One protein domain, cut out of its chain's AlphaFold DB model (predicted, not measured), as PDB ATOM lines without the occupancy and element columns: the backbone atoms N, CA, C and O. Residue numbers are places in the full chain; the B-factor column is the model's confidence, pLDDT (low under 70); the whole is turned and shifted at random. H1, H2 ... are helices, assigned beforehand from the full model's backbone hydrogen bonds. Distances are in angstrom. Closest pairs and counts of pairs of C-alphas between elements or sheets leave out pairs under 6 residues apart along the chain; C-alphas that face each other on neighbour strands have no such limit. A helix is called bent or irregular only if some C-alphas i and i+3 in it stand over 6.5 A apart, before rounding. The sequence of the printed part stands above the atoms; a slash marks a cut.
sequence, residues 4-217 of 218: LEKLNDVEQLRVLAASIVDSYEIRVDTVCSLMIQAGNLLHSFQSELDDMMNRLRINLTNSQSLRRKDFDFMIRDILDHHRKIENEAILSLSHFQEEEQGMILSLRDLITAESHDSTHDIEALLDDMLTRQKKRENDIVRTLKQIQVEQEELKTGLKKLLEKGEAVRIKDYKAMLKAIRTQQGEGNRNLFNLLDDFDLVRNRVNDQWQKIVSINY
ATOM      1  N   LEU A   4    -113.726 109.235  -0.217       61.66
ATOM      2  CA  LEU A   4    -112.777 109.665  -1.254       61.66
ATOM      3  C   LEU A   4    -112.008 110.953  -0.905       61.66
ATOM      4  O   LEU A   4    -110.842 111.062  -1.262       61.66
ATOM      5  N   GLU A   5    -112.620 111.907  -0.194       65.12
ATOM      6  CA  GLU A   5    -111.932 113.136   0.246       65.12
ATOM      7  C   GLU A   5    -110.919 112.819   1.356       65.12
ATOM      8  O   GLU A   5    -109.784 113.275   1.299       65.12
ATOM      9  N   LYS A   6    -111.284 111.945   2.306       63.22
ATOM     10  CA  LYS A   6    -110.376 111.502   3.380       63.22
ATOM     11  C   LYS A   6    -109.166 110.714   2.867       63.22
ATOM     12  O   LYS A   6    -108.079 110.861   3.408       63.22
ATOM     13  N   LEU A   7    -109.353 109.878   1.843       62.50
ATOM     14  CA  LEU A   7    -108.262 109.135   1.199       62.50
ATOM     15  C   LEU A   7    -107.270 110.073   0.493       62.50
ATOM     16  O   LEU A   7    -106.067 109.839   0.548       62.50
ATOM     17  N   ASN A   8    -107.767 111.152  -0.119       73.75
ATOM     18  CA  ASN A   8    -106.931 112.155  -0.775       73.75
ATOM     19  C   ASN A   8    -106.103 112.977   0.234       73.75
ATOM     20  O   ASN A   8    -104.931 113.245  -0.015       73.75
ATOM     21  N   ASP A   9    -106.674 113.318   1.394       77.19
ATOM     22  CA  ASP A   9    -105.960 114.047   2.455       77.19
ATOM     23  C   ASP A   9    -104.839 113.208   3.096       77.19
ATOM     24  O   ASP A   9    -103.751 113.720   3.363       77.19
ATOM     25  N   VAL A  10    -105.062 111.903   3.307       76.50
ATOM     26  CA  VAL A  10    -104.040 110.996   3.869       76.50
ATOM     27  C   VAL A  10    -102.862 110.825   2.910       76.50
ATOM     28  O   VAL A  10    -101.711 110.836   3.345       76.50
ATOM     29  N   GLU A  11    -103.124 110.716   1.608       78.81
ATOM     30  CA  GLU A  11    -102.064 110.606   0.604       78.81
ATOM     31  C   GLU A  11    -101.230 111.894   0.514       78.81
ATOM     32  O   GLU A  11    -100.002 111.844   0.479       78.81
ATOM     33  N   GLN A  12    -101.872 113.065   0.576       79.88
ATOM     34  CA  GLN A  12    -101.161 114.348   0.619       79.88
ATOM     35  C   GLN A  12    -100.279 114.486   1.868       79.88
ATOM     36  O   GLN A  12     -99.150 114.970   1.772       79.88
ATOM     37  N   LEU A  13    -100.754 114.021   3.028       79.31
ATOM     38  CA  LEU A  13     -99.965 113.999   4.262       79.31
ATOM     39  C   LEU A  13     -98.759 113.058   4.165       79.31
ATOM     40  O   LEU A  13     -97.678 113.413   4.633       79.31
ATOM     41  N   ARG A  14     -98.905 111.893   3.521       81.00
ATOM     42  CA  ARG A  14     -97.789 110.965   3.274       81.00
ATOM     43  C   ARG A  14     -96.734 111.565   2.358       81.00
ATOM     44  O   ARG A  14     -95.549 111.478   2.668       81.00
ATOM     45  N   VAL A  15     -97.153 112.217   1.273       83.62
ATOM     46  CA  VAL A  15     -96.240 112.923   0.362       83.62
ATOM     47  C   VAL A  15     -95.485 114.033   1.098       83.62
ATOM     48  O   VAL A  15     -94.271 114.161   0.940       83.62
ATOM     49  N   LEU A  16     -96.175 114.802   1.947       79.62
ATOM     50  CA  LEU A  16     -95.538 115.829   2.771       79.62
ATOM     51  C   LEU A  16     -94.533 115.223   3.762       79.62
ATOM     52  O   LEU A  16     -93.408 115.708   3.860       79.62
ATOM     53  N   ALA A  17     -94.908 114.153   4.467       79.25
ATOM     54  CA  ALA A  17     -94.033 113.476   5.419       79.25
ATOM     55  C   ALA A  17     -92.783 112.901   4.735       79.25
ATOM     56  O   ALA A  17     -91.672 113.093   5.228       79.25
ATOM     57  N   ALA A  18     -92.942 112.273   3.567       82.62
ATOM     58  CA  ALA A  18     -91.827 111.778   2.763       82.62
ATOM     59  C   ALA A  18     -90.879 112.918   2.357       82.62
ATOM     60  O   ALA A  18     -89.672 112.813   2.554       82.62
ATOM     61  N   SER A  19     -91.425 114.052   1.903       82.62
ATOM     62  CA  SER A  19     -90.625 115.233   1.561       82.62
ATOM     63  C   SER A  19     -89.862 115.813   2.763       82.62
ATOM     64  O   SER A  19     -88.740 116.296   2.596       82.62
ATOM     65  N   ILE A  20     -90.440 115.765   3.969       78.38
ATOM     66  CA  ILE A  20     -89.760 116.183   5.205       78.38
ATOM     67  C   ILE A  20     -88.588 115.246   5.517       78.38
ATOM     68  O   ILE A  20     -87.508 115.728   5.868       78.38
ATOM     69  N   VAL A  21     -88.777 113.932   5.366       83.44
ATOM     70  CA  VAL A  21     -87.712 112.942   5.583       83.44
ATOM     71  C   VAL A  21     -86.593 113.105   4.562       83.44
ATOM     72  O   VAL A  21     -85.435 113.155   4.965       83.44
ATOM     73  N   ASP A  22     -86.909 113.299   3.282       83.69
ATOM     74  CA  ASP A  22     -85.898 113.565   2.251       83.69
ATOM     75  C   ASP A  22     -85.102 114.847   2.571       83.69
ATOM     76  O   ASP A  22     -83.877 114.893   2.456       83.69
ATOM     77  N   SER A  23     -85.779 115.900   3.044       80.94
ATOM     78  CA  SER A  23     -85.111 117.133   3.485       80.94
ATOM     79  C   SER A  23     -84.220 116.919   4.716       80.94
ATOM     80  O   SER A  23     -83.183 117.572   4.860       80.94
ATOM     81  N   TYR A  24     -84.614 116.036   5.633       82.81
ATOM     82  CA  TYR A  24     -83.788 115.647   6.772       82.81
ATOM     83  C   TYR A  24     -82.560 114.839   6.338       82.81
ATOM     84  O   TYR A  24     -81.456 115.203   6.735       82.81
ATOM     85  N   GLU A  25     -82.721 113.855   5.456       86.69
ATOM     86  CA  GLU A  25     -81.624 113.061   4.893       86.69
ATOM     87  C   GLU A  25     -80.572 113.944   4.207       86.69
ATOM     88  O   GLU A  25     -79.395 113.874   4.549       86.69
ATOM     89  N   ILE A  26     -80.994 114.899   3.368       82.75
ATOM     90  CA  ILE A  26     -80.074 115.865   2.738       82.75
ATOM     91  C   ILE A  26     -79.282 116.668   3.783       82.75
ATOM     92  O   ILE A  26     -78.098 116.971   3.588       82.75
ATOM     93  N   ARG A  27     -79.918 117.056   4.897       79.94
ATOM     94  CA  ARG A  27     -79.237 117.786   5.978       79.94
ATOM     95  C   ARG A  27     -78.229 116.899   6.698       79.94
ATOM     96  O   ARG A  27     -77.113 117.363   6.922       79.94
ATOM     97  N   VAL A  28     -78.596 115.659   7.020       82.56
ATOM     98  CA  VAL A  28     -77.690 114.669   7.620       82.56
ATOM     99  C   VAL A  28     -76.470 114.469   6.723       82.56
ATOM    100  O   VAL A  28     -75.346 114.640   7.187       82.56
ATOM    101  N   ASP A  29     -76.673 114.240   5.426       85.12
ATOM    102  CA  ASP A  29     -75.586 114.078   4.453       85.12
ATOM    103  C   ASP A  29     -74.673 115.304   4.387       85.12
ATOM    104  O   ASP A  29     -73.444 115.190   4.355       85.12
ATOM    105  N   THR A  30     -75.264 116.501   4.405       81.81
ATOM    106  CA  THR A  30     -74.511 117.760   4.411       81.81
ATOM    107  C   THR A  30     -73.641 117.870   5.664       81.81
ATOM    108  O   THR A  30     -72.459 118.203   5.565       81.81
ATOM    109  N   VAL A  31     -74.202 117.571   6.838       80.31
ATOM    110  CA  VAL A  31     -73.483 117.606   8.117       80.31
ATOM    111  C   VAL A  31     -72.359 116.570   8.130       80.31
ATOM    112  O   VAL A  31     -71.218 116.929   8.422       80.31
ATOM    113  N   CYS A  32     -72.636 115.330   7.729       82.62
ATOM    114  CA  CYS A  32     -71.634 114.272   7.603       82.62
ATOM    115  C   CYS A  32     -70.496 114.682   6.654       82.62
ATOM    116  O   CYS A  32     -69.321 114.530   6.988       82.62
ATOM    117  N   SER A  33     -70.814 115.281   5.503       85.56
ATOM    118  CA  SER A  33     -69.807 115.781   4.558       85.56
ATOM    119  C   SER A  33     -68.934 116.883   5.161       85.56
ATOM    120  O   SER A  33     -67.707 116.840   5.034       85.56
ATOM    121  N   LEU A  34     -69.532 117.857   5.854       81.75
ATOM    122  CA  LEU A  34     -68.790 118.918   6.545       81.75
ATOM    123  C   LEU A  34     -67.891 118.354   7.650       81.75
ATOM    124  O   LEU A  34     -66.756 118.800   7.808       81.75
ATOM    125  N   MET A  35     -68.367 117.348   8.383       77.81
ATOM    126  CA  MET A  35     -67.588 116.668   9.413       77.81
ATOM    127  C   MET A  35     -66.400 115.896   8.823       77.81
ATOM    128  O   MET A  35     -65.291 116.000   9.345       77.81
ATOM    129  N   ILE A  36     -66.585 115.193   7.701       81.50
ATOM    130  CA  ILE A  36     -65.490 114.535   6.967       81.50
ATOM    131  C   ILE A  36     -64.463 115.570   6.493       81.50
ATOM    132  O   ILE A  36     -63.258 115.367   6.641       81.50
ATOM    133  N   GLN A  37     -64.917 116.704   5.955       85.25
ATOM    134  CA  GLN A  37     -64.032 117.798   5.547       85.25
ATOM    135  C   GLN A  37     -63.241 118.366   6.730       85.25
ATOM    136  O   GLN A  37     -62.037 118.589   6.600       85.25
ATOM    137  N   ALA A  38     -63.882 118.553   7.888       79.81
ATOM    138  CA  ALA A  38     -63.205 118.968   9.113       79.81
ATOM    139  C   ALA A  38     -62.149 117.937   9.543       79.81
ATOM    140  O   ALA A  38     -61.015 118.317   9.820       79.81
ATOM    141  N   GLY A  39     -62.471 116.640   9.511       77.94
ATOM    142  CA  GLY A  39     -61.511 115.567   9.783       77.94
ATOM    143  C   GLY A  39     -60.305 115.586   8.834       77.94
ATOM    144  O   GLY A  39     -59.160 115.523   9.279       77.94
ATOM    145  N   ASN A  40     -60.537 115.766   7.532       82.88
ATOM    146  CA  ASN A  40     -59.467 115.881   6.535       82.88
ATOM    147  C   ASN A  40     -58.585 117.120   6.761       82.88
ATOM    148  O   ASN A  40     -57.363 117.051   6.608       82.88
ATOM    149  N   LEU A  41     -59.184 118.249   7.151       83.44
ATOM    150  CA  LEU A  41     -58.445 119.457   7.511       83.44
ATOM    151  C   LEU A  41     -57.541 119.205   8.726       83.44
ATOM    152  O   LEU A  41     -56.358 119.544   8.677       83.44
ATOM    153  N   LEU A  42     -58.059 118.555   9.774       80.31
ATOM    154  CA  LEU A  42     -57.275 118.174  10.955       80.31
ATOM    155  C   LEU A  42     -56.113 117.241  10.587       80.31
ATOM    156  O   LEU A  42     -55.001 117.423  11.081       80.31
ATOM    157  N   HIS A  43     -56.328 116.309   9.655       81.88
ATOM    158  CA  HIS A  43     -55.262 115.451   9.141       81.88
ATOM    159  C   HIS A  43     -54.181 116.241   8.381       81.88
ATOM    160  O   HIS A  43     -52.987 115.976   8.523       81.88
ATOM    161  N   SER A  44     -54.570 117.259   7.606       84.44
ATOM    162  CA  SER A  44     -53.600 118.120   6.918       84.44
ATOM    163  C   SER A  44     -52.731 118.926   7.895       84.44
ATOM    164  O   SER A  44     -51.523 119.056   7.680       84.44
ATOM    165  N   PHE A  45     -53.305 119.389   9.014       82.19
ATOM    166  CA  PHE A  45     -52.539 120.029  10.084       82.19
ATOM    167  C   PHE A  45     -51.571 119.057  10.752       82.19
ATOM    168  O   PHE A  45     -50.443 119.445  11.055       82.19
ATOM    169  N   GLN A  46     -51.962 117.794  10.920       83.94
ATOM    170  CA  GLN A  46     -51.072 116.769  11.456       83.94
ATOM    171  C   GLN A  46     -49.826 116.585  10.575       83.94
ATOM    172  O   GLN A  46     -48.713 116.528  11.093       83.94
ATOM    173  N   SER A  47     -49.985 116.604   9.247       87.94
ATOM    174  CA  SER A  47     -48.842 116.566   8.325       87.94
ATOM    175  C   SER A  47     -47.909 117.774   8.491       87.94
ATOM    176  O   SER A  47     -46.689 117.617   8.466       87.94
ATOM    177  N   GLU A  48     -48.454 118.983   8.675       89.88
ATOM    178  CA  GLU A  48     -47.646 120.187   8.931       89.88
ATOM    179  C   GLU A  48     -46.878 120.072  10.260       89.88
ATOM    180  O   GLU A  48     -45.691 120.406  10.337       89.88
ATOM    181  N   LEU A  49     -47.538 119.567  11.306       89.06
ATOM    182  CA  LEU A  49     -46.929 119.334  12.613       89.06
ATOM    183  C   LEU A  49     -45.785 118.318  12.530       89.06
ATOM    184  O   LEU A  49     -44.718 118.560  13.102       89.06
ATOM    185  N   ASP A  50     -45.966 117.226  11.789       90.75
ATOM    186  CA  ASP A  50     -44.941 116.199  11.579       90.75
ATOM    187  C   ASP A  50     -43.689 116.771  10.898       90.75
ATOM    188  O   ASP A  50     -42.558 116.515  11.336       90.75
ATOM    189  N   ASP A  51     -43.868 117.627   9.891       93.38
ATOM    190  CA  ASP A  51     -42.770 118.336   9.232       93.38
ATOM    191  C   ASP A  51     -42.042 119.286  10.192       93.38
ATOM    192  O   ASP A  51     -40.804 119.308  10.257       93.38
ATOM    193  N   MET A  52     -42.788 120.058  10.988       92.88
ATOM    194  CA  MET A  52     -42.217 120.964  11.987       92.88
ATOM    195  C   MET A  52     -41.429 120.211  13.064       92.88
ATOM    196  O   MET A  52     -40.318 120.621  13.420       92.88
ATOM    197  N   MET A  53     -41.960 119.090  13.555       92.25
ATOM    198  CA  MET A  53     -41.280 118.227  14.520       92.25
ATOM    199  C   MET A  53     -40.012 117.614  13.931       92.25
ATOM    200  O   MET A  53     -38.973 117.616  14.594       92.25
ATOM    201  N   ASN A  54     -40.053 117.147  12.681       93.62
ATOM    202  CA  ASN A  54     -38.878 116.616  11.998       93.62
ATOM    203  C   ASN A  54     -37.772 117.667  11.864       93.62
ATOM    204  O   ASN A  54     -36.610 117.379  12.172       93.62
ATOM    205  N   ARG A  55     -38.122 118.898  11.482       93.62
ATOM    206  CA  ARG A  55     -37.172 120.021  11.416       93.62
ATOM    207  C   ARG A  55     -36.568 120.331  12.783       93.62
ATOM    208  O   ARG A  55     -35.350 120.450  12.902       93.62
ATOM    209  N   LEU A  56     -37.395 120.404  13.825       92.06
ATOM    210  CA  LEU A  56     -36.928 120.672  15.186       92.06
ATOM    211  C   LEU A  56     -35.996 119.560  15.690       92.06
ATOM    212  O   LEU A  56     -34.948 119.844  16.272       92.06
ATOM    213  N   ARG A  57     -36.341 118.299  15.414       93.19
ATOM    214  CA  ARG A  57     -35.520 117.128  15.735       93.19
ATOM    215  C   ARG A  57     -34.144 117.204  15.076       93.19
ATOM    216  O   ARG A  57     -33.139 116.923  15.733       93.19
ATOM    217  N   ILE A  58     -34.084 117.596  13.801       91.31
ATOM    218  CA  ILE A  58     -32.823 117.797  13.071       91.31
ATOM    219  C   ILE A  58     -32.012 118.932  13.709       91.31
ATOM    220  O   ILE A  58     -30.853 118.709  14.051       91.31
ATOM    221  N   ASN A  59     -32.619 120.096  13.964       89.31
ATOM    222  CA  ASN A  59     -31.935 121.254  14.560       89.31
ATOM    223  C   ASN A  59     -31.335 120.941  15.939       89.31
ATOM    224  O   ASN A  59     -30.181 121.268  16.223       89.31
ATOM    225  N   LEU A  60     -32.101 120.267  16.797       87.00
ATOM    226  CA  LEU A  60     -31.656 119.867  18.132       87.00
ATOM    227  C   LEU A  60     -30.524 118.832  18.097       87.00
ATOM    228  O   LEU A  60     -29.643 118.856  18.955       87.00
ATOM    229  N   THR A  61     -30.536 117.945  17.098       89.19
ATOM    230  CA  THR A  61     -29.465 116.961  16.904       89.19
ATOM    231  C   THR A  61     -28.197 117.634  16.375       89.19
ATOM    232  O   THR A  61     -27.114 117.384  16.897       89.19
ATOM    233  N   ASN A  62     -28.327 118.511  15.374       90.00
ATOM    234  CA  ASN A  62     -27.201 119.202  14.737       90.00
ATOM    235  C   ASN A  62     -26.496 120.159  15.705       90.00
ATOM    236  O   ASN A  62     -25.270 120.197  15.746       90.00
ATOM    237  N   SER A  63     -27.262 120.861  16.543       88.88
ATOM    238  CA  SER A  63     -26.729 121.709  17.619       88.88
ATOM    239  C   SER A  63     -26.179 120.917  18.815       88.88
ATOM    240  O   SER A  63     -25.760 121.521  19.799       88.88
ATOM    241  N   GLN A  64     -26.217 119.577  18.771       88.56
ATOM    242  CA  GLN A  64     -25.851 118.677  19.874       88.56
ATOM    243  C   GLN A  64     -26.621 118.950  21.182       88.56
ATOM    244  O   GLN A  64     -26.222 118.510  22.259       88.56
ATOM    245  N   SER A  65     -27.757 119.649  21.094       86.19
ATOM    246  CA  SER A  65     -28.573 120.041  22.243       86.19
ATOM    247  C   SER A  65     -29.446 118.901  22.770       86.19
ATOM    248  O   SER A  65     -29.800 118.900  23.951       86.19
ATOM    249  N   LEU A  66     -29.834 117.948  21.913       90.06
ATOM    250  CA  LEU A  66     -30.646 116.788  22.290       90.06
ATOM    251  C   LEU A  66     -30.421 115.619  21.325       90.06
ATOM    252  O   LEU A  66     -30.411 115.797  20.108       90.06
ATOM    253  N   ARG A  67     -30.296 114.397  21.853       89.88
ATOM    254  CA  ARG A  67     -30.231 113.191  21.016       89.88
ATOM    255  C   ARG A  67     -31.608 112.886  20.432       89.88
ATOM    256  O   ARG A  67     -32.609 112.998  21.134       89.88
ATOM    257  N   ARG A  68     -31.652 112.378  19.193       89.50
ATOM    258  CA  ARG A  68     -32.902 111.970  18.518       89.50
ATOM    259  C   ARG A  68     -33.787 111.073  19.385       89.50
ATOM    260  O   ARG A  68     -34.957 111.366  19.557       89.50
ATOM    261  N   LYS A  69     -33.202 110.048  20.013       91.06
ATOM    262  CA  LYS A  69     -33.938 109.116  20.881       91.06
ATOM    263  C   LYS A  69     -34.596 109.806  22.082       91.06
ATOM    264  O   LYS A  69     -35.697 109.425  22.464       91.06
ATOM    265  N   ASP A  70     -33.930 110.800  22.672       88.31
ATOM    266  CA  ASP A  70     -34.473 111.540  23.814       88.31
ATOM    267  C   ASP A  70     -35.607 112.473  23.356       88.31
ATOM    268  O   ASP A  70     -36.630 112.557  24.029       88.31
ATOM    269  N   PHE A  71     -35.466 113.110  22.187       91.31
ATOM    270  CA  PHE A  71     -36.546 113.875  21.551       91.31
ATOM    271  C   PHE A  71     -37.774 112.995  21.286       91.31
ATOM    272  O   PHE A  71     -38.868 113.309  21.750       91.31
ATOM    273  N   ASP A  72     -37.577 111.863  20.603       90.88
ATOM    274  CA  ASP A  72     -38.655 110.942  20.241       90.88
ATOM    275  C   ASP A  72     -39.360 110.391  21.494       90.88
ATOM    276  O   ASP A  72     -40.562 110.156  21.475       90.88
ATOM    277  N   PHE A  73     -38.634 110.186  22.599       91.38
ATOM    278  CA  PHE A  73     -39.228 109.790  23.876       91.38
ATOM    279  C   PHE A  73     -40.056 110.915  24.513       91.38
ATOM    280  O   PHE A  73     -41.125 110.649  25.051       91.38
ATOM    281  N   MET A  74     -39.577 112.160  24.451       88.62
ATOM    282  CA  MET A  74     -40.218 113.315  25.087       88.62
ATOM    283  C   MET A  74     -41.480 113.814  24.378       88.62
ATOM    284  O   MET A  74     -42.296 114.457  25.032       88.62
ATOM    285  N   ILE A  75     -41.608 113.580  23.069       88.38
ATOM    286  CA  ILE A  75     -42.788 113.985  22.290       88.38
ATOM    287  C   ILE A  75     -43.850 112.885  22.211       88.38
ATOM    288  O   ILE A  75     -45.003 113.163  21.899       88.38
ATOM    289  N   ARG A  76     -43.460 111.632  22.467       90.00
ATOM    290  CA  ARG A  76     -44.312 110.459  22.258       90.00
ATOM    291  C   ARG A  76     -45.637 110.552  22.993       90.00
ATOM    292  O   ARG A  76     -46.658 110.229  22.415       90.00
ATOM    293  N   ASP A  77     -45.612 111.001  24.240       86.31
ATOM    294  CA  ASP A  77     -46.815 111.126  25.056       86.31
ATOM    295  C   ASP A  77     -47.820 112.126  24.469       86.31
ATOM    296  O   ASP A  77     -49.015 111.846  24.454       86.31
ATOM    297  N   ILE A  78     -47.342 113.245  23.918       85.31
ATOM    298  CA  ILE A  78     -48.187 114.218  23.212       85.31
ATOM    299  C   ILE A  78     -48.769 113.606  21.933       85.31
ATOM    300  O   ILE A  78     -49.961 113.751  21.674       85.31
ATOM    301  N   LEU A  79     -47.954 112.889  21.153       86.19
ATOM    302  CA  LEU A  79     -48.409 112.262  19.906       86.19
ATOM    303  C   LEU A  79     -49.411 111.134  20.140       86.19
ATOM    304  O   LEU A  79     -50.397 111.027  19.415       86.19
ATOM    305  N   ASP A  80     -49.172 110.300  21.148       87.56
ATOM    306  CA  ASP A  80     -50.075 109.214  21.514       87.56
ATOM    307  C   ASP A  80     -51.418 109.773  22.010       87.56
ATOM    308  O   ASP A  80     -52.472 109.244  21.656       87.56
ATOM    309  N   HIS A  81     -51.393 110.874  22.771       85.94
ATOM    310  CA  HIS A  81     -52.596 111.586  23.210       85.94
ATOM    311  C   HIS A  81     -53.383 112.178  22.035       85.94
ATOM    312  O   HIS A  81     -54.577 111.915  21.920       85.94
ATOM    313  N   HIS A  82     -52.724 112.885  21.111       83.50
ATOM    314  CA  HIS A  82     -53.383 113.414  19.908       83.50
ATOM    315  C   HIS A  82     -54.015 112.297  19.075       83.50
ATOM    316  O   HIS A  82     -55.195 112.371  18.746       83.50
ATOM    317  N   ARG A  83     -53.269 111.215  18.808       85.06
ATOM    318  CA  ARG A  83     -53.789 110.067  18.054       85.06
ATOM    319  C   ARG A  83     -55.007 109.446  18.734       85.06
ATOM    320  O   ARG A  83     -55.932 109.002  18.060       85.06
ATOM    321  N   LYS A  84     -55.007 109.384  20.068       87.56
ATOM    322  CA  LYS A  84     -56.149 108.880  20.830       87.56
ATOM    323  C   LYS A  84     -57.390 109.745  20.597       87.56
ATOM    324  O   LYS A  84     -58.422 109.187  20.240       87.56
ATOM    325  N   ILE A  85     -57.283 111.067  20.743       83.44
ATOM    326  CA  ILE A  85     -58.424 111.977  20.545       83.44
ATOM    327  C   ILE A  85     -58.894 111.957  19.083       83.44
ATOM    328  O   ILE A  85     -60.093 111.916  18.826       83.44
ATOM    329  N   GLU A  86     -57.975 111.929  18.115       82.38
ATOM    330  CA  GLU A  86     -58.329 111.823  16.693       82.38
ATOM    331  C   GLU A  86     -59.121 110.544  16.399       82.38
ATOM    332  O   GLU A  86     -60.156 110.590  15.734       82.38
ATOM    333  N   ASN A  87     -58.689 109.405  16.948       84.25
ATOM    334  CA  ASN A  87     -59.427 108.151  16.818       84.25
ATOM    335  C   ASN A  87     -60.802 108.220  17.499       84.25
ATOM    336  O   ASN A  87     -61.779 107.726  16.938       84.25
ATOM    337  N   GLU A  88     -60.902 108.837  18.680       84.75
ATOM    338  CA  GLU A  88     -62.182 109.054  19.370       84.75
ATOM    339  C   GLU A  88     -63.135 109.921  18.532       84.75
ATOM    340  O   GLU A  88     -64.326 109.610  18.441       84.75
ATOM    341  N   ALA A  89     -62.622 110.949  17.850       82.19
ATOM    342  CA  ALA A  89     -63.408 111.771  16.935       82.19
ATOM    343  C   ALA A  89     -63.899 110.967  15.726       82.19
ATOM    344  O   ALA A  89     -65.088 111.001  15.423       82.19
ATOM    345  N   ILE A  90     -63.019 110.204  15.068       82.81
ATOM    346  CA  ILE A  90     -63.383 109.367  13.911       82.81
ATOM    347  C   ILE A  90     -64.469 108.354  14.293       82.81
ATOM    348  O   ILE A  90     -65.454 108.202  13.571       82.81
ATOM    349  N   LEU A  91     -64.320 107.690  15.443       85.19
ATOM    350  CA  LEU A  91     -65.319 106.746  15.945       85.19
ATOM    351  C   LEU A  91     -66.656 107.436  16.245       85.19
ATOM    352  O   LEU A  91     -67.704 106.918  15.868       85.19
ATOM    353  N   SER A  92     -66.623 108.617  16.868       83.19
ATOM    354  CA  SER A  92     -67.834 109.392  17.174       83.19
ATOM    355  C   SER A  92     -68.569 109.832  15.906       83.19
ATOM    356  O   SER A  92     -69.796 109.775  15.857       83.19
ATOM    357  N   LEU A  93     -67.829 110.216  14.860       82.00
ATOM    358  CA  LEU A  93     -68.385 110.575  13.554       82.00
ATOM    359  C   LEU A  93     -69.035 109.377  12.854       82.00
ATOM    360  O   LEU A  93     -70.156 109.499  12.364       82.00
ATOM    361  N   SER A  94     -68.363 108.221  12.844       84.62
ATOM    362  CA  SER A  94     -68.916 106.986  12.271       84.62
ATOM    363  C   SER A  94     -70.211 106.587  12.974       84.62
ATOM    364  O   SER A  94     -71.211 106.299  12.325       84.62
ATOM    365  N   HIS A  95     -70.211 106.634  14.308       85.56
ATOM    366  CA  HIS A  95     -71.383 106.284  15.097       85.56
ATOM    367  C   HIS A  95     -72.552 107.248  14.862       85.56
ATOM    368  O   HIS A  95     -73.685 106.805  14.703       85.56
ATOM    369  N   PHE A  96     -72.284 108.555  14.778       84.31
ATOM    370  CA  PHE A  96     -73.306 109.541  14.426       84.31
ATOM    371  C   PHE A  96     -73.931 109.241  13.066       84.31
ATOM    372  O   PHE A  96     -75.151 109.175  12.967       84.31
ATOM    373  N   GLN A  97     -73.116 108.988  12.041       85.31
ATOM    374  CA  GLN A  97     -73.624 108.675  10.708       85.31
ATOM    375  C   GLN A  97     -74.502 107.415  10.705       85.31
ATOM    376  O   GLN A  97     -75.583 107.420  10.118       85.31
ATOM    377  N   GLU A  98     -74.061 106.345  11.371       89.00
ATOM    378  CA  GLU A  98     -74.831 105.101  11.494       89.00
ATOM    379  C   GLU A  98     -76.181 105.326  12.185       89.00
ATOM    380  O   GLU A  98     -77.208 104.815  11.733       89.00
ATOM    381  N   GLU A  99     -76.201 106.110  13.264       86.94
ATOM    382  CA  GLU A  99     -77.430 106.388  14.000       86.94
ATOM    383  C   GLU A  99     -78.393 107.297  13.231       86.94
ATOM    384  O   GLU A  99     -79.587 107.000  13.200       86.94
ATOM    385  N   GLU A 100     -77.915 108.364  12.581       86.06
ATOM    386  CA  GLU A 100     -78.774 109.230  11.760       86.06
ATOM    387  C   GLU A 100     -79.360 108.447  10.571       86.06
ATOM    388  O   GLU A 100     -80.546 108.580  10.265       86.06
ATOM    389  N   GLN A 101     -78.583 107.542   9.958       88.81
ATOM    390  CA  GLN A 101     -79.100 106.654   8.913       88.81
ATOM    391  C   GLN A 101     -80.187 105.713   9.451       88.81
ATOM    392  O   GLN A 101     -81.217 105.511   8.803       88.81
ATOM    393  N   GLY A 102     -79.990 105.157  10.650       88.75
ATOM    394  CA  GLY A 102     -81.002 104.343  11.324       88.75
ATOM    395  C   GLY A 102     -82.291 105.122  11.617       88.75
ATOM    396  O   GLY A 102     -83.390 104.574  11.482       88.75
ATOM    397  N   MET A 103     -82.177 106.409  11.955       84.94
ATOM    398  CA  MET A 103     -83.327 107.294  12.168       84.94
ATOM    399  C   MET A 103     -84.093 107.550  10.872       84.94
ATOM    400  O   MET A 103     -85.316 107.414  10.861       84.94
ATOM    401  N   ILE A 104     -83.394 107.843   9.772       86.69
ATOM    402  CA  ILE A 104     -84.008 108.028   8.448       86.69
ATOM    403  C   ILE A 104     -84.804 106.782   8.044       86.69
ATOM    404  O   ILE A 104     -85.955 106.901   7.623       86.69
ATOM    405  N   LEU A 105     -84.228 105.586   8.214       89.50
ATOM    406  CA  LEU A 105     -84.915 104.325   7.916       89.50
ATOM    407  C   LEU A 105     -86.173 104.145   8.775       89.50
ATOM    408  O   LEU A 105     -87.244 103.877   8.239       89.50
ATOM    409  N   SER A 106     -86.070 104.392  10.081       85.69
ATOM    410  CA  SER A 106     -87.209 104.283  11.004       85.69
ATOM    411  C   SER A 106     -88.347 105.249  10.644       85.69
ATOM    412  O   SER A 106     -89.519 104.884  10.710       85.69
ATOM    413  N   LEU A 107     -88.019 106.476  10.219       83.19
ATOM    414  CA  LEU A 107     -89.008 107.456   9.760       83.19
ATOM    415  C   LEU A 107     -89.687 107.017   8.455       83.19
ATOM    416  O   LEU A 107     -90.902 107.164   8.318       83.19
ATOM    417  N   ARG A 108     -88.931 106.452   7.505       87.25
ATOM    418  CA  ARG A 108     -89.489 105.909   6.253       87.25
ATOM    419  C   ARG A 108     -90.434 104.734   6.524       87.25
ATOM    420  O   ARG A 108     -91.518 104.676   5.938       87.25
ATOM    421  N   ASP A 109     -90.070 103.844   7.442       86.88
ATOM    422  CA  ASP A 109     -90.907 102.704   7.832       86.88
ATOM    423  C   ASP A 109     -92.218 103.168   8.489       86.88
ATOM    424  O   ASP A 109     -93.291 102.658   8.172       86.88
ATOM    425  N   LEU A 110     -92.168 104.206   9.329       82.50
ATOM    426  CA  LEU A 110     -93.368 104.791   9.937       82.50
ATOM    427  C   LEU A 110     -94.311 105.446   8.926       82.50
ATOM    428  O   LEU A 110     -95.524 105.308   9.050       82.50
ATOM    429  N   ILE A 111     -93.776 106.149   7.925       80.25
ATOM    430  CA  ILE A 111     -94.593 106.794   6.883       80.25
ATOM    431  C   ILE A 111     -95.296 105.748   6.010       80.25
ATOM    432  O   ILE A 111     -96.409 105.979   5.530       80.25
ATOM    433  N   THR A 112     -94.641 104.606   5.788       83.56
ATOM    434  CA  THR A 112     -95.159 103.524   4.941       83.56
ATOM    435  C   THR A 112     -96.088 102.564   5.683       83.56
ATOM    436  O   THR A 112     -96.946 101.951   5.045       83.56
ATOM    437  N   ALA A 113     -95.987 102.460   7.010       81.00
ATOM    438  CA  ALA A 113     -96.912 101.676   7.818       81.00
ATOM    439  C   ALA A 113     -98.345 102.261   7.780       81.00
ATOM    440  O   ALA A 113     -98.573 103.446   8.007       81.00
ATOM    441  N   GLU A 114     -99.353 101.421   7.524       65.94
ATOM    442  CA  GLU A 114    -100.780 101.810   7.494       65.94
ATOM    443  C   GLU A 114    -101.423 101.975   8.892       65.94
ATOM    444  O   GLU A 114    -102.648 101.985   9.028       65.94
ATOM    445  N   SER A 115    -100.635 102.089   9.961       60.75
ATOM    446  CA  SER A 115    -101.158 102.133  11.330       60.75
ATOM    447  C   SER A 115    -101.732 103.508  11.691       60.75
ATOM    448  O   SER A 115    -101.005 104.488  11.816       60.75
ATOM    449  N   HIS A 116    -103.049 103.558  11.910       55.66
ATOM    450  CA  HIS A 116    -103.826 104.771  12.196       55.66
ATOM    451  C   HIS A 116    -103.801 105.265  13.661       55.66
ATOM    452  O   HIS A 116    -104.407 106.298  13.932       55.66
ATOM    453  N   ASP A 117    -103.117 104.582  14.587       56.56
ATOM    454  CA  ASP A 117    -103.286 104.795  16.043       56.56
ATOM    455  C   ASP A 117    -102.022 105.262  16.802       56.56
ATOM    456  O   ASP A 117    -102.028 105.320  18.028       56.56
ATOM    457  N   SER A 118    -100.930 105.615  16.114       61.38
ATOM    458  CA  SER A 118     -99.612 105.788  16.757       61.38
ATOM    459  C   SER A 118     -99.114 107.235  16.878       61.38
ATOM    460  O   SER A 118     -97.914 107.462  17.009       61.38
ATOM    461  N   THR A 119     -99.987 108.250  16.852       66.25
ATOM    462  CA  THR A 119     -99.543 109.660  16.940       66.25
ATOM    463  C   THR A 119     -98.709 109.943  18.191       66.25
ATOM    464  O   THR A 119     -97.720 110.665  18.110       66.25
ATOM    465  N   HIS A 120     -99.042 109.314  19.321       69.12
ATOM    466  CA  HIS A 120     -98.259 109.431  20.551       69.12
ATOM    467  C   HIS A 120     -96.895 108.725  20.462       69.12
ATOM    468  O   HIS A 120     -95.896 109.251  20.951       69.12
ATOM    469  N   ASP A 121     -96.825 107.577  19.781       70.56
ATOM    470  CA  ASP A 121     -95.563 106.861  19.551       70.56
ATOM    471  C   ASP A 121     -94.647 107.645  18.596       70.56
ATOM    472  O   ASP A 121     -93.429 107.643  18.761       70.56
ATOM    473  N   ILE A 122     -95.228 108.360  17.627       70.69
ATOM    474  CA  ILE A 122     -94.501 109.239  16.703       70.69
ATOM    475  C   ILE A 122     -93.938 110.453  17.449       70.69
ATOM    476  O   ILE A 122     -92.772 110.789  17.259       70.69
ATOM    477  N   GLU A 123     -94.727 111.103  18.310       74.06
ATOM    478  CA  GLU A 123     -94.255 112.232  19.124       74.06
ATOM    479  C   GLU A 123     -93.112 111.822  20.060       74.06
ATOM    480  O   GLU A 123     -92.087 112.503  20.110       74.06
ATOM    481  N   ALA A 124     -93.253 110.689  20.755       78.25
ATOM    482  CA  ALA A 124     -92.212 110.168  21.637       78.25
ATOM    483  C   ALA A 124     -90.932 109.799  20.867       78.25
ATOM    484  O   ALA A 124     -89.826 110.079  21.332       78.25
ATOM    485  N   LEU A 125     -91.071 109.212  19.674       75.06
ATOM    486  CA  LEU A 125     -89.933 108.897  18.817       75.06
ATOM    487  C   LEU A 125     -89.223 110.164  18.326       75.06
ATOM    488  O   LEU A 125     -87.996 110.214  18.336       75.06
ATOM    489  N   LEU A 126     -89.973 111.189  17.916       75.62
ATOM    490  CA  LEU A 126     -89.405 112.462  17.471       75.62
ATOM    491  C   LEU A 126     -88.643 113.168  18.600       75.62
ATOM    492  O   LEU A 126     -87.555 113.691  18.358       75.62
ATOM    493  N   ASP A 127     -89.175 113.161  19.823       79.56
ATOM    494  CA  ASP A 127     -88.500 113.752  20.984       79.56
ATOM    495  C   ASP A 127     -87.199 113.007  21.339       79.56
ATOM    496  O   ASP A 127     -86.157 113.641  21.557       79.56
ATOM    497  N   ASP A 128     -87.211 111.665  21.303       80.56
ATOM    498  CA  ASP A 128     -85.997 110.850  21.470       80.56
ATOM    499  C   ASP A 128     -84.965 111.159  20.376       80.56
ATOM    500  O   ASP A 128     -83.792 111.410  20.671       80.56
ATOM    501  N   MET A 129     -85.400 111.209  19.113       75.81
ATOM    502  CA  MET A 129     -84.537 111.511  17.970       75.81
ATOM    503  C   MET A 129     -83.855 112.871  18.120       75.81
ATOM    504  O   MET A 129     -82.627 112.949  18.038       75.81
ATOM    505  N   LEU A 130     -84.620 113.928  18.407       78.81
ATOM    506  CA  LEU A 130     -84.091 115.285  18.576       78.81
ATOM    507  C   LEU A 130     -83.126 115.380  19.760       78.81
ATOM    508  O   LEU A 130     -82.064 116.005  19.661       78.81
ATOM    509  N   THR A 131     -83.466 114.737  20.877       82.00
ATOM    510  CA  THR A 131     -82.622 114.727  22.075       82.00
ATOM    511  C   THR A 131     -81.289 114.037  21.801       82.00
ATOM    512  O   THR A 131     -80.224 114.561  22.152       82.00
ATOM    513  N   ARG A 132     -81.322 112.878  21.136       79.88
ATOM    514  CA  ARG A 132     -80.116 112.120  20.801       79.88
ATOM    515  C   ARG A 132     -79.272 112.831  19.747       79.88
ATOM    516  O   ARG A 132     -78.061 112.929  19.941       79.88
ATOM    517  N   GLN A 133     -79.887 113.392  18.706       78.19
ATOM    518  CA  GLN A 133     -79.192 114.168  17.676       78.19
ATOM    519  C   GLN A 133     -78.410 115.321  18.307       78.19
ATOM    520  O   GLN A 133     -77.194 115.416  18.145       78.19
ATOM    521  N   LYS A 134     -79.082 116.136  19.125       80.62
ATOM    522  CA  LYS A 134     -78.461 117.279  19.801       80.62
ATOM    523  C   LYS A 134     -77.299 116.872  20.699       80.62
ATOM    524  O   LYS A 134     -76.268 117.543  20.722       80.62
ATOM    525  N   LYS A 135     -77.452 115.779  21.452       82.12
ATOM    526  CA  LYS A 135     -76.380 115.259  22.306       82.12
ATOM    527  C   LYS A 135     -75.148 114.888  21.475       82.12
ATOM    528  O   LYS A 135     -74.043 115.289  21.825       82.12
ATOM    529  N   ARG A 136     -75.339 114.178  20.363       80.25
ATOM    530  CA  ARG A 136     -74.235 113.743  19.496       80.25
ATOM    531  C   ARG A 136     -73.555 114.891  18.777       80.25
ATOM    532  O   ARG A 136     -72.330 114.933  18.741       80.25
ATOM    533  N   GLU A 137     -74.333 115.830  18.243       79.00
ATOM    534  CA  GLU A 137     -73.795 117.053  17.646       79.00
ATOM    535  C   GLU A 137     -72.888 117.778  18.641       79.00
ATOM    536  O   GLU A 137     -71.763 118.149  18.304       79.00
ATOM    537  N   ASN A 138     -73.345 117.920  19.887       81.06
ATOM    538  CA  ASN A 138     -72.566 118.550  20.942       81.06
ATOM    539  C   ASN A 138     -71.277 117.775  21.253       81.06
ATOM    540  O   ASN A 138     -70.217 118.392  21.367       81.06
ATOM    541  N   ASP A 139     -71.338 116.446  21.354       81.75
ATOM    542  CA  ASP A 139     -70.162 115.610  21.621       81.75
ATOM    543  C   ASP A 139     -69.131 115.687  20.478       81.75
ATOM    544  O   ASP A 139     -67.926 115.824  20.725       81.75
ATOM    545  N   ILE A 140     -69.585 115.704  19.221       80.00
ATOM    546  CA  ILE A 140     -68.709 115.874  18.053       80.00
ATOM    547  C   ILE A 140     -68.082 117.268  18.042       80.00
ATOM    548  O   ILE A 140     -66.864 117.393  17.912       80.00
ATOM    549  N   VAL A 141     -68.886 118.325  18.209       81.75
ATOM    550  CA  VAL A 141     -68.392 119.712  18.236       81.75
ATOM    551  C   VAL A 141     -67.361 119.891  19.345       81.75
ATOM    552  O   VAL A 141     -66.321 120.517  19.125       81.75
ATOM    553  N   ARG A 142     -67.626 119.325  20.525       83.94
ATOM    554  CA  ARG A 142     -66.714 119.347  21.666       83.94
ATOM    555  C   ARG A 142     -65.372 118.700  21.312       83.94
ATOM    556  O   ARG A 142     -64.330 119.316  21.534       83.94
ATOM    557  N   THR A 143     -65.406 117.516  20.709       82.25
ATOM    558  CA  THR A 143     -64.205 116.751  20.347       82.25
ATOM    559  C   THR A 143     -63.396 117.446  19.247       82.25
ATOM    560  O   THR A 143     -62.190 117.632  19.387       82.25
ATOM    561  N   LEU A 144     -64.046 117.916  18.176       82.38
ATOM    562  CA  LEU A 144     -63.371 118.618  17.078       82.38
ATOM    563  C   LEU A 144     -62.719 119.925  17.544       82.38
ATOM    564  O   LEU A 144     -61.590 120.224  17.153       82.38
ATOM    565  N   LYS A 145     -63.395 120.692  18.410       83.69
ATOM    566  CA  LYS A 145     -62.818 121.914  18.989       83.69
ATOM    567  C   LYS A 145     -61.630 121.615  19.895       83.69
ATOM    568  O   LYS A 145     -60.656 122.362  19.854       83.69
ATOM    569  N   GLN A 146     -61.694 120.543  20.683       84.38
ATOM    570  CA  GLN A 146     -60.557 120.110  21.486       84.38
ATOM    571  C   GLN A 146     -59.342 119.810  20.596       84.38
ATOM    572  O   GLN A 146     -58.278 120.381  20.829       84.38
ATOM    573  N   ILE A 147     -59.504 119.002  19.540       84.00
ATOM    574  CA  ILE A 147     -58.404 118.699  18.607       84.00
ATOM    575  C   ILE A 147     -57.839 119.988  18.007       84.00
ATOM    576  O   ILE A 147     -56.627 120.182  17.998       84.00
ATOM    577  N   GLN A 148     -58.708 120.890  17.543       84.75
ATOM    578  CA  GLN A 148     -58.287 122.155  16.946       84.75
ATOM    579  C   GLN A 148     -57.422 122.991  17.904       84.75
ATOM    580  O   GLN A 148     -56.383 123.509  17.496       84.75
ATOM    581  N   VAL A 149     -57.842 123.135  19.165       86.00
ATOM    582  CA  VAL A 149     -57.090 123.901  20.170       86.00
ATOM    583  C   VAL A 149     -55.742 123.241  20.455       86.00
ATOM    584  O   VAL A 149     -54.716 123.918  20.395       86.00
ATOM    585  N   GLU A 150     -55.719 121.929  20.701       86.44
ATOM    586  CA  GLU A 150     -54.482 121.204  21.018       86.44
ATOM    587  C   GLU A 150     -53.478 121.232  19.845       86.44
ATOM    588  O   GLU A 150     -52.276 121.448  20.047       86.44
ATOM    589  N   GLN A 151     -53.957 121.102  18.602       86.06
ATOM    590  CA  GLN A 151     -53.125 121.238  17.403       86.06
ATOM    591  C   GLN A 151     -52.539 122.652  17.264       86.06
ATOM    592  O   GLN A 151     -51.346 122.790  16.981       86.06
ATOM    593  N   GLU A 152     -53.332 123.704  17.488       88.19
ATOM    594  CA  GLU A 152     -52.859 125.090  17.360       88.19
ATOM    595  C   GLU A 152     -51.846 125.461  18.457       88.19
ATOM    596  O   GLU A 152     -50.853 126.151  18.192       88.19
ATOM    597  N   GLU A 153     -52.036 124.961  19.679       89.25
ATOM    598  CA  GLU A 153     -51.080 125.127  20.777       89.25
ATOM    599  C   GLU A 153     -49.740 124.457  20.462       89.25
ATOM    600  O   GLU A 153     -48.677 125.086  20.594       89.25
ATOM    601  N   LEU A 154     -49.776 123.209  19.981       89.69
ATOM    602  CA  LEU A 154     -48.577 122.490  19.560       89.69
ATOM    603  C   LEU A 154     -47.886 123.207  18.392       89.69
ATOM    604  O   LEU A 154     -46.678 123.453  18.450       89.69
ATOM    605  N   LYS A 155     -48.644 123.615  17.369       91.19
ATOM    606  CA  LYS A 155     -48.139 124.361  16.207       91.19
ATOM    607  C   LYS A 155     -47.454 125.653  16.628       91.19
ATOM    608  O   LYS A 155     -46.323 125.923  16.214       91.19
ATOM    609  N   THR A 156     -48.095 126.433  17.493       92.62
ATOM    610  CA  THR A 156     -47.544 127.682  18.028       92.62
ATOM    611  C   THR A 156     -46.258 127.434  18.816       92.62
ATOM    612  O   THR A 156     -45.275 128.165  18.652       92.62
ATOM    613  N   GLY A 157     -46.229 126.393  19.651       92.06
ATOM    614  CA  GLY A 157     -45.041 125.988  20.400       92.06
ATOM    615  C   GLY A 157     -43.872 125.621  19.486       92.06
ATOM    616  O   GLY A 157     -42.765 126.143  19.648       92.06
ATOM    617  N   LEU A 158     -44.129 124.783  18.479       92.38
ATOM    618  CA  LEU A 158     -43.124 124.361  17.505       92.38
ATOM    619  C   LEU A 158     -42.616 125.539  16.663       92.38
ATOM    620  O   LEU A 158     -41.405 125.651  16.473       92.38
ATOM    621  N   LYS A 159     -43.494 126.451  16.214       93.75
ATOM    622  CA  LYS A 159     -43.102 127.668  15.475       93.75
ATOM    623  C   LYS A 159     -42.109 128.506  16.277       93.75
ATOM    624  O   LYS A 159     -41.022 128.789  15.781       93.75
ATOM    625  N   LYS A 160     -42.424 128.795  17.544       93.56
ATOM    626  CA  LYS A 160     -41.552 129.566  18.451       93.56
ATOM    627  C   LYS A 160     -40.180 128.926  18.653       93.56
ATOM    628  O   LYS A 160     -39.190 129.629  18.845       93.56
ATOM    629  N   LEU A 161     -40.100 127.594  18.660       91.81
ATOM    630  CA  LEU A 161     -38.812 126.902  18.728       91.81
ATOM    631  C   LEU A 161     -38.073 126.988  17.393       91.81
ATOM    632  O   LEU A 161     -36.897 127.327  17.377       91.81
ATOM    633  N   LEU A 162     -38.743 126.743  16.270       92.00
ATOM    634  CA  LEU A 162     -38.116 126.817  14.949       92.00
ATOM    635  C   LEU A 162     -37.589 128.221  14.619       92.00
ATOM    636  O   LEU A 162     -36.524 128.327  14.017       92.00
ATOM    637  N   GLU A 163     -38.263 129.280  15.068       93.25
ATOM    638  CA  GLU A 163     -37.808 130.674  14.943       93.25
ATOM    639  C   GLU A 163     -36.470 130.937  15.650       93.25
ATOM    640  O   GLU A 163     -35.684 131.769  15.202       93.25
ATOM    641  N   LYS A 164     -36.161 130.198  16.726       90.81
ATOM    642  CA  LYS A 164     -34.858 130.272  17.408       90.81
ATOM    643  C   LYS A 164     -33.744 129.529  16.654       90.81
ATOM    644  O   LYS A 164     -32.574 129.693  17.000       90.81
ATOM    645  N   GLY A 165     -34.078 128.703  15.659       89.38
ATOM    646  CA  GLY A 165     -33.112 127.980  14.829       89.38
ATOM    647  C   GLY A 165     -32.147 127.103  15.635       89.38
ATOM    648  O   GLY A 165     -32.562 126.266  16.436       89.38
ATOM    649  N   GLU A 166     -30.844 127.295  15.431       84.81
ATOM    650  CA  GLU A 166     -29.782 126.550  16.128       84.81
ATOM    651  C   GLU A 166     -29.599 126.970  17.595       84.81
ATOM    652  O   GLU A 166     -28.989 126.240  18.375       84.81
ATOM    653  N   ALA A 167     -30.154 128.117  18.006       85.88
ATOM    654  CA  ALA A 167     -30.082 128.583  19.390       85.88
ATOM    655  C   ALA A 167     -31.074 127.862  20.322       85.88
ATOM    656  O   ALA A 167     -31.066 128.109  21.533       85.88
ATOM    657  N   VAL A 168     -31.934 126.985  19.785       88.38
ATOM    658  CA  VAL A 168     -32.858 126.175  20.583       88.38
ATOM    659  C   VAL A 168     -32.073 125.259  21.507       88.38
ATOM    660  O   VAL A 168     -31.312 124.403  21.065       88.38
ATOM    661  N   ARG A 169     -32.331 125.374  22.809       88.69
ATOM    662  CA  ARG A 169     -31.778 124.458  23.806       88.69
ATOM    663  C   ARG A 169     -32.844 123.481  24.280       88.69
ATOM    664  O   ARG A 169     -34.039 123.771  24.268       88.69
ATOM    665  N   ILE A 170     -32.401 122.356  24.840       86.31
ATOM    666  CA  ILE A 170     -33.284 121.371  25.489       86.31
ATOM    667  C   ILE A 170     -34.226 122.005  26.529       86.31
ATOM    668  O   ILE A 170     -35.362 121.565  26.684       86.31
ATOM    669  N   LYS A 171     -33.783 123.057  27.235       89.56
ATOM    670  CA  LYS A 171     -34.608 123.765  28.227       89.56
ATOM    671  C   LYS A 171     -35.813 124.469  27.593       89.56
ATOM    672  O   LYS A 171     -36.884 124.453  28.188       89.56
ATOM    673  N   ASP A 172     -35.647 125.045  26.400       87.75
ATOM    674  CA  ASP A 172     -36.720 125.728  25.672       87.75
ATOM    675  C   ASP A 172     -37.767 124.710  25.219       87.75
ATOM    676  O   ASP A 172     -38.964 124.913  25.410       87.75
ATOM    677  N   TYR A 173     -37.301 123.568  24.708       87.69
ATOM    678  CA  TYR A 173     -38.160 122.457  24.319       87.69
ATOM    679  C   TYR A 173     -38.937 121.875  25.512       87.69
ATOM    680  O   TYR A 173     -40.156 121.738  25.451       87.69
ATOM    681  N   LYS A 174     -38.269 121.624  26.647       89.75
ATOM    682  CA  LYS A 174     -38.932 121.179  27.889       89.75
ATOM    683  C   LYS A 174     -39.969 122.181  28.394       89.75
ATOM    684  O   LYS A 174     -41.025 121.766  28.868       89.75
ATOM    685  N   ALA A 175     -39.673 123.477  28.309       92.12
ATOM    686  CA  ALA A 175     -40.607 124.524  28.707       92.12
ATOM    687  C   ALA A 175     -41.864 124.519  27.826       92.12
ATOM    688  O   ALA A 175     -42.967 124.589  28.361       92.12
ATOM    689  N   MET A 176     -41.707 124.354  26.508       93.56
ATOM    690  CA  MET A 176     -42.830 124.210  25.578       93.56
ATOM    691  C   MET A 176     -43.689 122.981  25.914       93.56
ATOM    692  O   MET A 176     -44.897 123.122  26.066       93.56
ATOM    693  N   LEU A 177     -43.088 121.801  26.107       89.88
ATOM    694  CA  LEU A 177     -43.844 120.589  26.465       89.88
ATOM    695  C   LEU A 177     -44.616 120.758  27.780       89.88
ATOM    696  O   LEU A 177     -45.759 120.325  27.898       89.88
ATOM    697  N   LYS A 178     -44.002 121.404  28.779       90.12
ATOM    698  CA  LYS A 178     -44.665 121.690  30.056       90.12
ATOM    699  C   LYS A 178     -45.849 122.645  29.875       90.12
ATOM    700  O   LYS A 178     -46.880 122.430  30.508       90.12
ATOM    701  N   ALA A 179     -45.702 123.674  29.040       88.88
ATOM    702  CA  ALA A 179     -46.781 124.608  28.734       88.88
ATOM    703  C   ALA A 179     -47.966 123.888  28.074       88.88
ATOM    704  O   ALA A 179     -49.069 123.983  28.598       88.88
ATOM    705  N   ILE A 180     -47.708 123.074  27.042       86.25
ATOM    706  CA  ILE A 180     -48.740 122.286  26.344       86.25
ATOM    707  C   ILE A 180     -49.487 121.374  27.322       86.25
ATOM    708  O   ILE A 180     -50.706 121.421  27.398       86.25
ATOM    709  N   ARG A 181     -48.773 120.611  28.158       84.94
ATOM    710  CA  ARG A 181     -49.417 119.718  29.143       84.94
ATOM    711  C   ARG A 181     -50.267 120.466  30.172       84.94
ATOM    712  O   ARG A 181     -51.257 119.931  30.657       84.94
ATOM    713  N   THR A 182     -49.867 121.684  30.536       85.06
ATOM    714  CA  THR A 182     -50.638 122.522  31.469       85.06
ATOM    715  C   THR A 182     -51.902 123.045  30.786       85.06
ATOM    716  O   THR A 182     -52.991 122.946  31.350       85.06
ATOM    717  N   GLN A 183     -51.776 123.525  29.547       81.12
ATOM    718  CA  GLN A 183     -52.899 124.023  28.757       81.12
ATOM    719  C   GLN A 183     -53.893 122.922  28.375       81.12
ATOM    720  O   GLN A 183     -55.088 123.132  28.532       81.12
ATOM    721  N   GLN A 184     -53.442 121.719  28.016       78.69
ATOM    722  CA  GLN A 184     -54.326 120.569  27.785       78.69
ATOM    723  C   GLN A 184     -55.180 120.223  29.022       78.69
ATOM    724  O   GLN A 184     -56.291 119.716  28.895       78.69
ATOM    725  N   GLY A 185     -54.702 120.512  30.237       71.88
ATOM    726  CA  GLY A 185     -55.483 120.331  31.463       71.88
ATOM    727  C   GLY A 185     -56.501 121.450  31.721       71.88
ATOM    728  O   GLY A 185     -57.669 121.181  32.006       71.88
ATOM    729  N   GLU A 186     -56.061 122.710  31.655       72.56
ATOM    730  CA  GLU A 186     -56.877 123.885  32.006       72.56
ATOM    731  C   GLU A 186     -57.760 124.378  30.848       72.56
ATOM    732  O   GLU A 186     -58.933 124.704  31.044       72.56
ATOM    733  N   GLY A 187     -57.213 124.396  29.635       66.19
ATOM    734  CA  GLY A 187     -57.874 124.832  28.406       66.19
ATOM    735  C   GLY A 187     -59.073 123.963  28.050       66.19
ATOM    736  O   GLY A 187     -60.132 124.504  27.740       66.19
ATOM    737  N   ASN A 188     -58.961 122.641  28.214       68.25
ATOM    738  CA  ASN A 188     -60.076 121.724  27.967       68.25
ATOM    739  C   ASN A 188     -61.263 122.000  28.904       68.25
ATOM    740  O   ASN A 188     -62.400 122.075  28.447       68.25
ATOM    741  N   ARG A 189     -61.025 122.279  30.194       73.44
ATOM    742  CA  ARG A 189     -62.107 122.667  31.118       73.44
ATOM    743  C   ARG A 189     -62.762 123.990  30.731       73.44
ATOM    744  O   ARG A 189     -63.984 124.077  30.716       73.44
ATOM    745  N   ASN A 190     -61.963 125.008  30.417       75.81
ATOM    746  CA  ASN A 190     -62.486 126.330  30.067       75.81
ATOM    747  C   ASN A 190     -63.277 126.307  28.755       75.81
ATOM    748  O   ASN A 190     -64.334 126.930  28.668       75.81
ATOM    749  N   LEU A 191     -62.790 125.568  27.756       76.25
ATOM    750  CA  LEU A 191     -63.494 125.365  26.496       76.25
ATOM    751  C   LEU A 191     -64.842 124.683  26.730       76.25
ATOM    752  O   LEU A 191     -65.848 125.154  26.211       76.25
ATOM    753  N   PHE A 192     -64.883 123.610  27.523       77.75
ATOM    754  CA  PHE A 192     -66.132 122.889  27.778       77.75
ATOM    755  C   PHE A 192     -67.140 123.729  28.558       77.75
ATOM    756  O   PHE A 192     -68.288 123.797  28.139       77.75
ATOM    757  N   ASN A 193     -66.699 124.473  29.574       81.25
ATOM    758  CA  ASN A 193     -67.571 125.410  30.286       81.25
ATOM    759  C   ASN A 193     -68.168 126.465  29.339       81.25
ATOM    760  O   ASN A 193     -69.362 126.735  29.388       81.25
ATOM    761  N   LEU A 194     -67.356 127.029  28.437       78.38
ATOM    762  CA  LEU A 194     -67.830 128.021  27.471       78.38
ATOM    763  C   LEU A 194     -68.844 127.426  26.480       78.38
ATOM    764  O   LEU A 194     -69.806 128.095  26.108       78.38
ATOM    765  N   LEU A 195     -68.627 126.189  26.023       76.06
ATOM    766  CA  LEU A 195     -69.577 125.500  25.144       76.06
ATOM    767  C   LEU A 195     -70.902 125.226  25.857       76.06
ATOM    768  O   LEU A 195     -71.958 125.476  25.279       76.06
ATOM    769  N   ASP A 196     -70.837 124.791  27.112       83.19
ATOM    770  CA  ASP A 196     -72.019 124.550  27.935       83.19
ATOM    771  C   ASP A 196     -72.799 125.866  28.177       83.19
ATOM    772  O   ASP A 196     -74.030 125.886  28.081       83.19
ATOM    773  N   ASP A 197     -72.106 126.995  28.379       83.44
ATOM    774  CA  ASP A 197     -72.721 128.328  28.487       83.44
ATOM    775  C   ASP A 197     -73.437 128.747  27.190       83.44
ATOM    776  O   ASP A 197     -74.570 129.243  27.226       83.44
ATOM    777  N   PHE A 198     -72.808 128.535  26.026       73.50
ATOM    778  CA  PHE A 198     -73.434 128.815  24.728       73.50
ATOM    779  C   PHE A 198     -74.692 127.976  24.509       73.50
ATOM    780  O   PHE A 198     -75.695 128.493  24.009       73.50
ATOM    781  N   ASP A 199     -74.664 126.708  24.909       75.69
ATOM    782  CA  ASP A 199     -75.826 125.831  24.836       75.69
ATOM    783  C   ASP A 199     -76.967 126.308  25.726       75.69
ATOM    784  O   ASP A 199     -78.128 126.303  25.306       75.69
ATOM    785  N   LEU A 200     -76.648 126.784  26.927       82.44
ATOM    786  CA  LEU A 200     -77.629 127.336  27.851       82.44
ATOM    787  C   LEU A 200     -78.299 128.585  27.258       82.44
ATOM    788  O   LEU A 200     -79.528 128.710  27.285       82.44
ATOM    789  N   VAL A 201     -77.515 129.475  26.642       78.94
ATOM    790  CA  VAL A 201     -78.037 130.655  25.935       78.94
ATOM    791  C   VAL A 201     -78.897 130.249  24.738       78.94
ATOM    792  O   VAL A 201     -80.005 130.769  24.587       78.94
ATOM    793  N   ARG A 202     -78.438 129.300  23.912       75.12
ATOM    794  CA  ARG A 202     -79.192 128.785  22.757       75.12
ATOM    795  C   ARG A 202     -80.547 128.226  23.183       75.12
ATOM    796  O   ARG A 202     -81.560 128.575  22.582       75.12
ATOM    797  N   ASN A 203     -80.576 127.409  24.236       78.81
ATOM    798  CA  ASN A 203     -81.810 126.827  24.766       78.81
ATOM    799  C   ASN A 203     -82.769 127.911  25.251       78.81
ATOM    800  O   ASN A 203     -83.934 127.910  24.875       78.81
ATOM    801  N   ARG A 204     -82.259 128.900  25.993       81.06
ATOM    802  CA  ARG A 204     -83.068 130.029  26.459       81.06
ATOM    803  C   ARG A 204     -83.685 130.819  25.305       81.06
ATOM    804  O   ARG A 204     -84.848 131.205  25.394       81.06
ATOM    805  N   VAL A 205     -82.920 131.078  24.243       76.75
ATOM    806  CA  VAL A 205     -83.429 131.762  23.043       76.75
ATOM    807  C   VAL A 205     -84.499 130.912  22.362       76.75
ATOM    808  O   VAL A 205     -85.549 131.440  22.005       76.75
ATOM    809  N   ASN A 206     -84.278 129.603  22.237       73.25
ATOM    810  CA  ASN A 206     -85.256 128.687  21.659       73.25
ATOM    811  C   ASN A 206     -86.566 128.663  22.466       73.25
ATOM    812  O   ASN A 206     -87.639 128.801  21.887       73.25
ATOM    813  N   ASP A 207     -86.488 128.596  23.797       81.38
ATOM    814  CA  ASP A 207     -87.658 128.637  24.685       81.38
ATOM    815  C   ASP A 207     -88.430 129.955  24.557       81.38
ATOM    816  O   ASP A 207     -89.663 129.980  24.572       81.38
ATOM    817  N   GLN A 208     -87.710 131.077  24.445       79.50
ATOM    818  CA  GLN A 208     -88.328 132.376  24.187       79.50
ATOM    819  C   GLN A 208     -89.015 132.402  22.823       79.50
ATOM    820  O   GLN A 208     -90.112 132.953  22.716       79.50
ATOM    821  N   TRP A 209     -88.415 131.778  21.808       73.94
ATOM    822  CA  TRP A 209     -89.027 131.706  20.492       73.94
ATOM    823  C   TRP A 209     -90.300 130.870  20.478       73.94
ATOM    824  O   TRP A 209     -91.320 131.341  19.977       73.94
ATOM    825  N   GLN A 210     -90.270 129.690  21.098       74.88
ATOM    826  CA  GLN A 210     -91.440 128.823  21.227       74.88
ATOM    827  C   GLN A 210     -92.603 129.560  21.894       74.88
ATOM    828  O   GLN A 210     -93.709 129.561  21.365       74.88
ATOM    829  N   LYS A 211     -92.343 130.304  22.979       80.56
ATOM    830  CA  LYS A 211     -93.369 131.125  23.646       80.56
ATOM    831  C   LYS A 211     -94.011 132.150  22.712       80.56
ATOM    832  O   LYS A 211     -95.223 132.320  22.752       80.56
ATOM    833  N   ILE A 212     -93.223 132.835  21.884       77.31
ATOM    834  CA  ILE A 212     -93.747 133.843  20.949       77.31
ATOM    835  C   ILE A 212     -94.566 133.181  19.837       77.31
ATOM    836  O   ILE A 212     -95.627 133.689  19.479       77.31
ATOM    837  N   VAL A 213     -94.111 132.040  19.316       70.75
ATOM    838  CA  VAL A 213     -94.858 131.272  18.313       70.75
ATOM    839  C   VAL A 213     -96.196 130.808  18.891       70.75
ATOM    840  O   VAL A 213     -97.224 131.042  18.268       70.75
ATOM    841  N   SER A 214     -96.223 130.258  20.108       72.25
ATOM    842  CA  SER A 214     -97.466 129.815  20.757       72.25
ATOM    843  C   SER A 214     -98.475 130.943  21.010       72.25
ATOM    844  O   SER A 214     -99.674 130.688  20.989       72.25
ATOM    845  N   ILE A 215     -98.016 132.182  21.228       71.06
ATOM    846  CA  ILE A 215     -98.887 133.359  21.415       71.06
ATOM    847  C   ILE A 215     -99.524 133.810  20.090       71.06
ATOM    848  O   ILE A 215    -100.642 134.312  20.094       71.06
ATOM    849  N   ASN A 216     -98.843 133.623  18.957       49.62
ATOM    850  CA  ASN A 216     -99.324 134.066  17.642       49.62
ATOM    851  C   ASN A 216    -100.314 133.093  16.968       49.62
ATOM    852  O   ASN A 216    -100.835 133.414  15.903       49.62
ATOM    853  N   TYR A 217    -100.561 131.921  17.562       47.47
ATOM    854  CA  TYR A 217    -101.527 130.922  17.079       47.47
ATOM    855  C   TYR A 217    -102.768 130.775  17.990       47.47
ATOM    856  O   TYR A 217    -103.528 129.819  17.829       47.47
TER     857      TYR A 217
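Overview. This is residues 4 to 217 of the 218 residues of an uncharacterized protein of Desulfobacterales bacterium RIFOXYA12_FULL_46_15 (UniProt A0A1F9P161). Four long helices make a rod-like up-and-down bundle: H1, the longest, and H2 lie side by side, H3 packs over both, and H4 packs on H3 near one end, then slants away. Residues 4 to 12 and 200 to 217 stick out. The 214 printed residues, all helix by class, are only just loose, close to extended: radius of gyration of the C-alphas 25.2 A, spans 90 by 33 by 22 A.

Arrangement. Start at H1, residues 4 to 62; it touches H2, residues 68 to 112, opposite ways at 6 degrees, closest at C-alphas 61 and 68, 6.3 A. The hub H3, residues 119 to 163, touches H1 at C-alphas 162 and 56, 6.3 A, and H2 at 143 and 89, 6.1 A. H4, residues 170 to 216, touches H3 at C-alphas 176 and 157, 5.9 A, a shallow tilt of 29 degrees. Every O i to N i+4 pair is within hydrogen-bond range in H1 and H3, 39 of 41 in H2, 40 of 43 in H4.

Along the chain. Find C-alpha 4 at (-112.777, 109.665, -1.254); H1 runs 87.6 A. H2, 64.3 A, is only just irregular: C-alphas 74 and 77 are 7.0 A apart. H3 runs 65.2 A; H4 runs 67.7 A to C-alpha 216 at (-99.324, 134.066, 17.642).

Size, cuts and confidence. The printed part has no cut and no long link. Look for pLDDT under 70 at residues 4 to 7, 114 to 120, 187 to 188 and 216 to 217.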